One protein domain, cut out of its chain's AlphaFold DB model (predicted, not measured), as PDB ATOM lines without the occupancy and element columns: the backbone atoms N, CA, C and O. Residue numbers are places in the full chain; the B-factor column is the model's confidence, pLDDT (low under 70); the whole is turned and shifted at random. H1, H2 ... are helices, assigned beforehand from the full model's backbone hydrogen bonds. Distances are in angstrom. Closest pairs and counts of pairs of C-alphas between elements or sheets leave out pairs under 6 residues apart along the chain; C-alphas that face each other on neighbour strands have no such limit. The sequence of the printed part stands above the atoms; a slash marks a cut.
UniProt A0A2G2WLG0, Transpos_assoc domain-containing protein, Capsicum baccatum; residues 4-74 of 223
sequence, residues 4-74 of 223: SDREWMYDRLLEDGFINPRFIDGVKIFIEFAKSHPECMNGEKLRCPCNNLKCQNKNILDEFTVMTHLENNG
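What this domain is: This is residues 4 to 74 of the 223 residues of the protein "Transpos_assoc domain-containing protein" of Capsicum baccatum (UniProt A0A2G2WLG0). With little regular structure, the model is a hairpin of two helices, H1 longer than H2, amid long loops: residues 4 to 20 before H1 and residues 36 to 62 between the helices. In that link, residues 46 to 47 pair antiparallel with residues 60 to 61. The printed part has 71 residues, 26 of them in H1 and then H2, with no named strand; the class is all helix. It is compact, with a radius of gyration of the C-alphas of 12.1 A, and only just elongated, spanning 38 by 25 by 19 A.

Where its parts are: H1, residues 21 to 35, starts at C-alpha 21 (167.716, 118.377, 111.988) and is 21.3 A long. H2, residues 63 to 73, is 15.3 A long and ends at C-alpha 73 (162.922, 119.449, 126.497).

How they stand to each other: H1 and H2 form a helical hairpin and touch; their closest C-alphas, those of Val 27 and Met 67, are 7.0 A apart. They run opposite ways at a steep tilt of 40 degrees. In H1 and H2 every O i to N i+4 pair is within hydrogen-bond range.

The domain as a whole: The C-alphas of Asp 16 and Glu 39, the two farthest apart, are 39.4 A apart. The printed part has no cut; the 27-residue link is long. Only residue 4 has pLDDT under 70.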
ATOM      1  N   SER A   4     157.946 103.317 112.569       59.97
ATOM      2  CA  SER A   4     159.167 103.984 112.090       59.97
ATOM      3  C   SER A   4     158.965 105.417 111.577       59.97
ATOM      4  O   SER A   4     159.939 106.150 111.441       59.97
ATOM      5  N   ASP A   5     157.728 105.867 111.340       76.81
ATOM      6  CA  ASP A   5     157.456 107.235 110.870       76.81
ATOM      7  C   ASP A   5     157.630 108.289 111.985       76.81
ATOM      8  O   ASP A   5     157.580 109.491 111.710       76.81
ATOM      9  N   ARG A   6     157.819 107.867 113.248       88.69
ATOM     10  CA  ARG A   6     157.850 108.762 114.425       88.69
ATOM     11  C   ARG A   6     158.998 108.543 115.401       88.69
ATOM     12  O   ARG A   6     159.050 109.208 116.432       88.69
ATOM     13  N   GLU A   7     159.955 107.686 115.058       90.69
ATOM     14  CA  GLU A   7     161.191 107.513 115.839       90.69
ATOM     15  C   GLU A   7     161.934 108.849 116.023       90.69
ATOM     16  O   GLU A   7     162.411 109.153 117.117       90.69
ATOM     17  N   TRP A   8     161.882 109.720 115.005       94.75
ATOM     18  CA  TRP A   8     162.484 111.055 115.032       94.75
ATOM     19  C   TRP A   8     162.043 111.915 116.225       94.75
ATOM     20  O   TRP A   8     162.794 112.801 116.623       94.75
ATOM     21  N   MET A   9     160.862 111.668 116.813       96.19
ATOM     22  CA  MET A   9     160.357 112.427 117.967       96.19
ATOM     23  C   MET A   9     161.255 112.286 119.200       96.19
ATOM     24  O   MET A   9     161.248 113.161 120.065       96.19
ATOM     25  N   TYR A  10     162.023 111.200 119.293       95.94
ATOM     26  CA  TYR A  10     162.886 110.917 120.442       95.94
ATOM     27  C   TYR A  10     164.378 110.991 120.109       95.94
ATOM     28  O   TYR A  10     165.196 111.094 121.022       95.94
ATOM     29  N   ASP A  11     164.731 111.105 118.829       95.06
ATOM     30  CA  ASP A  11     166.098 111.346 118.358       95.06
ATOM     31  C   ASP A  11     166.456 112.841 118.384       95.06
ATOM     32  O   ASP A  11     166.896 113.415 117.387       95.06
ATOM     33  N   ARG A  12     166.239 113.505 119.529       96.44
ATOM     34  CA  ARG A  12     166.362 114.970 119.660       96.44
ATOM     35  C   ARG A  12     167.776 115.486 119.408       96.44
ATOM     36  O   ARG A  12     167.939 116.552 118.819       96.44
ATOM     37  N   LEU A  13     168.788 114.782 119.908       96.69
ATOM     38  CA  LEU A  13     170.190 115.192 119.827       96.69
ATOM     39  C   LEU A  13     170.984 114.189 118.989       96.69
ATOM     40  O   LEU A  13     170.743 112.987 119.066       96.69
ATOM     41  N   LEU A  14     171.939 114.698 118.220       96.19
ATOM     42  CA  LEU A  14     172.979 113.906 117.572       96.19
ATOM     43  C   LEU A  14     174.040 113.473 118.599       96.19
ATOM     44  O   LEU A  14     174.078 113.967 119.729       96.19
ATOM     45  N   GLU A  15     174.935 112.569 118.196       95.38
ATOM     46  CA  GLU A  15     176.035 112.078 119.047       95.38
ATOM     47  C   GLU A  15     176.967 113.199 119.540       95.38
ATOM     48  O   GLU A  15     177.545 113.105 120.620       95.38
ATOM     49  N   ASP A  16     177.090 114.277 118.767       95.62
ATOM     50  CA  ASP A  16     177.887 115.464 119.086       95.62
ATOM     51  C   ASP A  16     177.154 116.480 119.988       95.62
ATOM     52  O   ASP A  16     177.720 117.511 120.358       95.62
ATOM     53  N   GLY A  17     175.910 116.183 120.378       94.44
ATOM     54  CA  GLY A  17     175.089 116.999 121.267       94.44
ATOM     55  C   GLY A  17     174.337 118.145 120.587       94.44
ATOM     56  O   GLY A  17     173.608 118.865 121.276       94.44
ATOM     57  N   PHE A  18     174.465 118.326 119.267       96.12
ATOM     58  CA  PHE A  18     173.641 119.287 118.530       96.12
ATOM     59  C   PHE A  18     172.226 118.747 118.304       96.12
ATOM     60  O   PHE A  18     171.998 117.537 118.288       96.12
ATOM     61  N   ILE A  19     171.255 119.649 118.132       96.75
ATOM     62  CA  ILE A  19     169.881 119.242 117.825       96.75
ATOM     63  C   ILE A  19     169.860 118.565 116.456       96.75
ATOM     64  O   ILE A  19     170.396 119.087 115.477       96.75
ATOM     65  N   ASN A  20     169.219 117.404 116.395       97.25
ATOM     66  CA  ASN A  20     169.057 116.645 115.172       97.25
ATOM     67  C   ASN A  20     168.132 117.402 114.202       97.25
ATOM     68  O   ASN A  20     166.977 117.663 114.543       97.25
ATOM     69  N   PRO A  21     168.571 117.716 112.972       96.88
ATOM     70  CA  PRO A  21     167.716 118.377 111.988       96.88
ATOM     71  C   PRO A  21     166.418 117.611 111.701       96.88
ATOM     72  O   PRO A  21     165.374 118.233 111.531       96.88
ATOM     73  N   ARG A  22     166.441 116.266 111.745       96.38
ATOM     74  CA  ARG A  22     165.220 115.454 111.575       96.38
ATOM     75  C   ARG A  22     164.205 115.688 112.685       96.38
ATOM     76  O   ARG A  22     163.008 115.621 112.427       96.38
ATOM     77  N   PHE A  23     164.680 115.954 113.901       97.50
ATOM     78  CA  PHE A  23     163.812 116.308 115.013       97.50
ATOM     79  C   PHE A  23     163.135 117.658 114.752       97.50
ATOM     80  O   PHE A  23     161.920 117.754 114.883       97.50
ATOM     81  N   ILE A  24     163.890 118.671 114.313       97.12
ATOM     82  CA  ILE A  24     163.344 119.999 113.980       97.12
ATOM     83  C   ILE A  24     162.298 119.917 112.868       97.12
ATOM     84  O   ILE A  24     161.205 120.465 113.006       97.12
ATOM     85  N   ASP A  25     162.614 119.223 111.776       96.88
ATOM     86  CA  ASP A  25     161.687 119.078 110.653       96.88
ATOM     87  C   ASP A  25     160.410 118.351 111.084       96.88
ATOM     88  O   ASP A  25     159.305 118.773 110.751       96.88
ATOM     89  N   GLY A  26     160.544 117.308 111.902       96.56
ATOM     90  CA  GLY A  26     159.394 116.628 112.475       96.56
ATOM     91  C   GLY A  26     158.567 117.514 113.416       96.56
ATOM     92  O   GLY A  26     157.340 117.471 113.359       96.56
ATOM     93  N   VAL A  27     159.196 118.354 114.249       97.75
ATOM     94  CA  VAL A  27     158.480 119.310 115.115       97.75
ATOM     95  C   VAL A  27     157.634 120.272 114.280       97.75
ATOM     96  O   VAL A  27     156.490 120.531 114.646       97.75
ATOM     97  N   LYS A  28     158.140 120.743 113.135       97.06
ATOM     98  CA  LYS A  28     157.357 121.579 112.211       97.06
ATOM     99  C   LYS A  28     156.152 120.830 111.654       97.06
ATOM    100  O   LYS A  28     155.046 121.354 111.701       97.06
ATOM    101  N   ILE A  29     156.340 119.579 111.227       96.38
ATOM    102  CA  ILE A  29     155.238 118.723 110.757       96.38
ATOM    103  C   ILE A  29     154.187 118.537 111.862       96.38
ATOM    104  O   ILE A  29     152.989 118.590 111.593       96.38
ATOM    105  N   PHE A  30     154.617 118.337 113.109       97.19
ATOM    106  CA  PHE A  30     153.716 118.246 114.257       97.19
ATOM    107  C   PHE A  30     152.916 119.540 114.469       97.19
ATOM    108  O   PHE A  30     151.704 119.476 114.667       97.19
ATOM    109  N   ILE A  31     153.572 120.703 114.423       97.19
ATOM    110  CA  ILE A  31     152.917 122.007 114.591       97.19
ATOM    111  C   ILE A  31     151.892 122.237 113.476       97.19
ATOM    112  O   ILE A  31     150.746 122.576 113.763       97.19
ATOM    113  N   GLU A  32     152.271 122.002 112.219       96.50
ATOM    114  CA  GLU A  32     151.367 122.113 111.069       96.50
ATOM    115  C   GLU A  32     150.157 121.184 111.217       96.50
ATOM    116  O   GLU A  32     149.014 121.613 111.039       96.50
ATOM    117  N   PHE A  33     150.391 119.930 111.615       96.00
ATOM    118  CA  PHE A  33     149.326 118.979 111.907       96.00
ATOM    119  C   PHE A  33     148.396 119.499 113.002       96.00
ATOM    120  O   PHE A  33     147.185 119.525 112.800       96.00
ATOM    121  N   ALA A  34     148.925 119.951 114.135       96.31
ATOM    122  CA  ALA A  34     148.106 120.458 115.228       96.31
ATOM    123  C   ALA A  34     147.268 121.678 114.806       96.31
ATOM    124  O   ALA A  34     146.090 121.754 115.141       96.31
ATOM    125  N   LYS A  35     147.838 122.584 114.001       95.56
ATOM    126  CA  LYS A  35     147.125 123.748 113.446       95.56
ATOM    127  C   LYS A  35     146.021 123.359 112.457       95.56
ATOM    128  O   LYS A  35     145.048 124.091 112.306       95.56
ATOM    129  N   SER A  36     146.146 122.205 111.798       95.06
ATOM    130  CA  SER A  36     145.092 121.652 110.934       95.06
ATOM    131  C   SER A  36     143.915 121.013 111.683       95.06
ATOM    132  O   SER A  36     142.948 120.626 111.030       95.06
ATOM    133  N   HIS A  37     143.968 120.946 113.021       93.69
ATOM    134  CA  HIS A  37     142.908 120.409 113.882       93.69
ATOM    135  C   HIS A  37     142.397 121.506 114.837       93.69
ATOM    136  O   HIS A  37     142.736 121.499 116.028       93.69
ATOM    137  N   PRO A  38     141.601 122.483 114.343       91.81
ATOM    138  CA  PRO A  38     141.117 123.611 115.143       91.81
ATOM    139  C   PRO A  38     140.330 123.196 116.389       91.81
ATOM    140  O   PRO A  38     140.311 123.928 117.372       91.81
ATOM    141  N   GLU A  39     139.714 122.012 116.386       92.12
ATOM    142  CA  GLU A  39     138.999 121.448 117.533       92.12
ATOM    143  C   GLU A  39     139.905 121.161 118.740       92.12
ATOM    144  O   GLU A  39     139.420 121.032 119.864       92.12
ATOM    145  N   CYS A  40     141.219 121.069 118.519       90.06
ATOM    146  CA  CYS A  40     142.221 120.846 119.559       90.06
ATOM    147  C   CYS A  40     142.962 122.133 119.971       90.06
ATOM    148  O   CYS A  40     143.822 122.085 120.858       90.06
ATOM    149  N   MET A  41     142.659 123.269 119.335       91.94
ATOM    150  CA  MET A  41     143.304 124.561 119.573       91.94
ATOM    151  C   MET A  41     142.500 125.436 120.543       91.94
ATOM    152  O   MET A  41     141.298 125.258 120.725       91.94
ATOM    153  N   ASN A  42     143.168 126.415 121.158       91.94
ATOM    154  CA  ASN A  42     142.508 127.502 121.883       91.94
ATOM    155  C   ASN A  42     142.894 128.836 121.236       91.94
ATOM    156  O   ASN A  42     143.960 129.387 121.523       91.94
ATOM    157  N   GLY A  43     142.061 129.304 120.305       92.00
ATOM    158  CA  GLY A  43     142.446 130.366 119.375       92.00
ATOM    159  C   GLY A  43     143.609 129.903 118.497       92.00
ATOM    160  O   GLY A  43     143.537 128.841 117.888       92.00
ATOM    161  N   GLU A  44     144.704 130.662 118.480       92.19
ATOM    162  CA  GLU A  44     145.928 130.328 117.728       92.19
ATOM    163  C   GLU A  44     146.939 129.499 118.537       92.19
ATOM    164  O   GLU A  44     148.006 129.133 118.042       92.19
ATOM    165  N   LYS A  45     146.621 129.194 119.800       97.06
ATOM    166  CA  LYS A  45     147.539 128.534 120.731       97.06
ATOM    167  C   LYS A  45     147.375 127.015 120.710       97.06
ATOM    168  O   LYS A  45     146.272 126.476 120.593       97.06
ATOM    169  N   LEU A  46     148.500 126.335 120.901       97.06
ATOM    170  CA  LEU A  46     148.667 124.891 120.822       97.06
ATOM    171  C   LEU A  46     148.957 124.302 122.197       97.06
ATOM    172  O   LEU A  46     149.716 124.850 123.001       97.06
ATOM    173  N   ARG A  47     148.399 123.126 122.462       97.31
ATOM    174  CA  ARG A  47     148.788 122.330 123.622       97.31
ATOM    175  C   ARG A  47     150.261 121.923 123.484       97.31
ATOM    176  O   ARG A  47     150.701 121.503 122.424       97.31
ATOM    177  N   CYS A  48     151.052 122.067 124.544       98.06
ATOM    178  CA  CYS A  48     152.497 121.838 124.486       98.06
ATOM    179  C   CYS A  48     152.863 120.414 124.953       98.06
ATOM    180  O   CYS A  48     152.809 120.154 126.161       98.06
ATOM    181  N   PRO A  49     153.307 119.496 124.066       97.81
ATOM    182  CA  PRO A  49     153.648 118.119 124.435       97.81
ATOM    183  C   PRO A  49     155.067 117.968 125.000       97.81
ATOM    184  O   PRO A  49     155.601 116.859 125.031       97.81
ATOM    185  N   CYS A  50     155.724 119.057 125.413       98.38
ATOM    186  CA  CYS A  50     157.114 118.980 125.843       98.38
ATOM    187  C   CYS A  50     157.265 118.246 127.184       98.38
ATOM    188  O   CYS A  50     156.376 118.272 128.040       98.38
ATOM    189  N   ASN A  51     158.431 117.638 127.407       96.88
ATOM    190  CA  ASN A  51     158.723 116.885 128.629       96.88
ATOM    191  C   ASN A  51     158.994 117.767 129.870       96.88
ATOM    192  O   ASN A  51     159.456 117.282 130.903       96.88
ATOM    193  N   ASN A  52     158.731 119.075 129.806       96.25
ATOM    194  CA  ASN A  52     158.765 119.913 130.999       96.25
ATOM    195  C   ASN A  52     157.572 119.551 131.894       96.25
ATOM    196  O   ASN A  52     156.435 119.627 131.439       96.25
ATOM    197  N   LEU A  53     157.815 119.221 133.165       93.38
ATOM    198  CA  LEU A  53     156.785 118.784 134.121       93.38
ATOM    199  C   LEU A  53     155.602 119.754 134.262       93.38
ATOM    200  O   LEU A  53     154.490 119.328 134.568       93.38
ATOM    201  N   LYS A  54     155.829 121.055 134.041       94.62
ATOM    202  CA  LYS A  54     154.760 122.062 134.070       94.62
ATOM    203  C   LYS A  54     153.896 122.040 132.806       94.62
ATOM    204  O   LYS A  54     152.783 122.539 132.857       94.62
ATOM    205  N   CYS A  55     154.410 121.502 131.696       96.06
ATOM    206  CA  CYS A  55     153.739 121.398 130.401       96.06
ATOM    207  C   CYS A  55     153.132 120.004 130.196       96.06
ATOM    208  O   CYS A  55     151.980 119.839 130.562       96.06
ATOM    209  N   GLN A  56     153.842 119.019 129.624       95.88
ATOM    210  CA  GLN A  56     153.350 117.645 129.387       95.88
ATOM    211  C   GLN A  56     151.889 117.574 128.899       95.88
ATOM    212  O   GLN A  56     151.034 116.972 129.542       95.88
ATOM    213  N   ASN A  57     151.589 118.231 127.779       95.44
ATOM    214  CA  ASN A  57     150.244 118.366 127.211       95.44
ATOM    215  C   ASN A  57     149.226 119.135 128.079       95.44
ATOM    216  O   ASN A  57     148.039 119.083 127.792       95.44
ATOM    217  N   LYS A  58     149.619 119.872 129.120       94.25
ATOM    218  CA  LYS A  58     148.683 120.628 129.984       94.25
ATOM    219  C   LYS A  58     148.577 122.096 129.596       94.25
ATOM    220  O   LYS A  58     147.471 122.621 129.528       94.25
ATOM    221  N   ASN A  59     149.708 122.737 129.309       96.25
ATOM    222  CA  ASN A  59     149.739 124.151 128.939       96.25
ATOM    223  C   ASN A  59     149.399 124.356 127.469       96.25
ATOM    224  O   ASN A  59     149.798 123.559 126.619       96.25
ATOM    225  N   ILE A  60     148.715 125.464 127.199       96.81
ATOM    226  CA  ILE A  60     148.384 125.939 125.862       96.81
ATOM    227  C   ILE A  60     149.209 127.201 125.614       96.81
ATOM    228  O   ILE A  60     149.089 128.174 126.355       96.81
ATOM    229  N   LEU A  61     150.099 127.143 124.629       97.19
ATOM    230  CA  LEU A  61     151.136 128.137 124.360       97.19
ATOM    231  C   LEU A  61     151.121 128.491 122.870       97.19
ATOM    232  O   LEU A  61     150.578 127.743 122.059       97.19
ATOM    233  N   ASP A  62     151.693 129.628 122.502       97.75
ATOM    234  CA  ASP A  62     151.871 129.997 121.098       97.75
ATOM    235  C   ASP A  62     152.861 129.057 120.381       97.75
ATOM    236  O   ASP A  62     153.642 128.326 121.003       97.75
ATOM    237  N   GLU A  63     152.817 129.076 119.050       96.88
ATOM    238  CA  GLU A  63     153.637 128.233 118.178       96.88
ATOM    239  C   GLU A  63     155.140 128.336 118.479       96.88
ATOM    240  O   GLU A  63     155.817 127.310 118.612       96.88
ATOM    241  N   PHE A  64     155.653 129.558 118.629       97.88
ATOM    242  CA  PHE A  64     157.073 129.811 118.850       97.88
ATOM    243  C   PHE A  64     157.537 129.239 120.196       97.88
ATOM    244  O   PHE A  64     158.572 128.561 120.280       97.88
ATOM    245  N   THR A  65     156.740 129.435 121.245       98.12
ATOM    246  CA  THR A  65     157.013 128.882 122.573       98.12
ATOM    247  C   THR A  65     156.943 127.356 122.571       98.12
ATOM    248  O   THR A  65     157.820 126.705 123.148       98.12
ATOM    249  N   VAL A  66     155.950 126.749 121.904       98.12
ATOM    250  CA  VAL A  66     155.864 125.281 121.782       98.12
ATOM    251  C   VAL A  66     157.096 124.720 121.073       98.12
ATOM    252  O   VAL A  66     157.693 123.767 121.582       98.12
ATOM    253  N   MET A  67     157.518 125.327 119.960       97.88
ATOM    254  CA  MET A  67     158.719 124.919 119.225       97.88
ATOM    255  C   MET A  67     159.962 124.979 120.124       97.88
ATOM    256  O   MET A  67     160.646 123.972 120.318       97.88
ATOM    257  N   THR A  68     160.183 126.120 120.783       98.12
ATOM    258  CA  THR A  68     161.309 126.334 121.706       98.12
ATOM    259  C   THR A  68     161.306 125.328 122.861       98.12
ATOM    260  O   THR A  68     162.348 124.809 123.276       98.12
ATOM    261  N   HIS A  69     160.134 125.017 123.411       98.44
ATOM    262  CA  HIS A  69     159.995 124.028 124.471       98.44
ATOM    263  C   HIS A  69     160.357 122.616 124.011       98.44
ATOM    264  O   HIS A  69     161.006 121.891 124.775       98.44
ATOM    265  N   LEU A  70     159.969 122.223 122.797       98.19
ATOM    266  CA  LEU A  70     160.283 120.909 122.239       98.19
ATOM    267  C   LEU A  70     161.766 120.776 121.896       98.19
ATOM    268  O   LEU A  70     162.370 119.761 122.236       98.19
ATOM    269  N   GLU A  71     162.388 121.816 121.350       96.50
ATOM    270  CA  GLU A  71     163.835 121.849 121.116       96.50
ATOM    271  C   GLU A  71     164.640 121.668 122.412       96.50
ATOM    272  O   GLU A  71     165.604 120.901 122.462       96.50
ATOM    273  N   ASN A  72     164.212 122.314 123.501       96.69
ATOM    274  CA  ASN A  72     164.927 122.260 124.778       96.69
ATOM    275  C   ASN A  72     164.627 121.003 125.610       96.69
ATOM    276  O   ASN A  72     165.514 120.490 126.298       96.69
ATOM    277  N   ASN A  73     163.392 120.494 125.575       97.19
ATOM    278  CA  ASN A  73     162.922 119.449 126.497       97.19
ATOM    279  C   ASN A  73     162.542 118.133 125.804       97.19
ATOM    280  O   ASN A  73     162.463 117.111 126.476       97.19
ATOM    281  N   GLY A  74     162.393 118.119 124.478       97.88
ATOM    282  CA  GLY A  74     161.850 116.975 123.741       97.88
ATOM    283  C   GLY A  74     160.365 116.742 124.031       97.88
ATOM    284  O   GLY A  74     159.755 117.457 124.832       97.88
TER     285      GLY A  74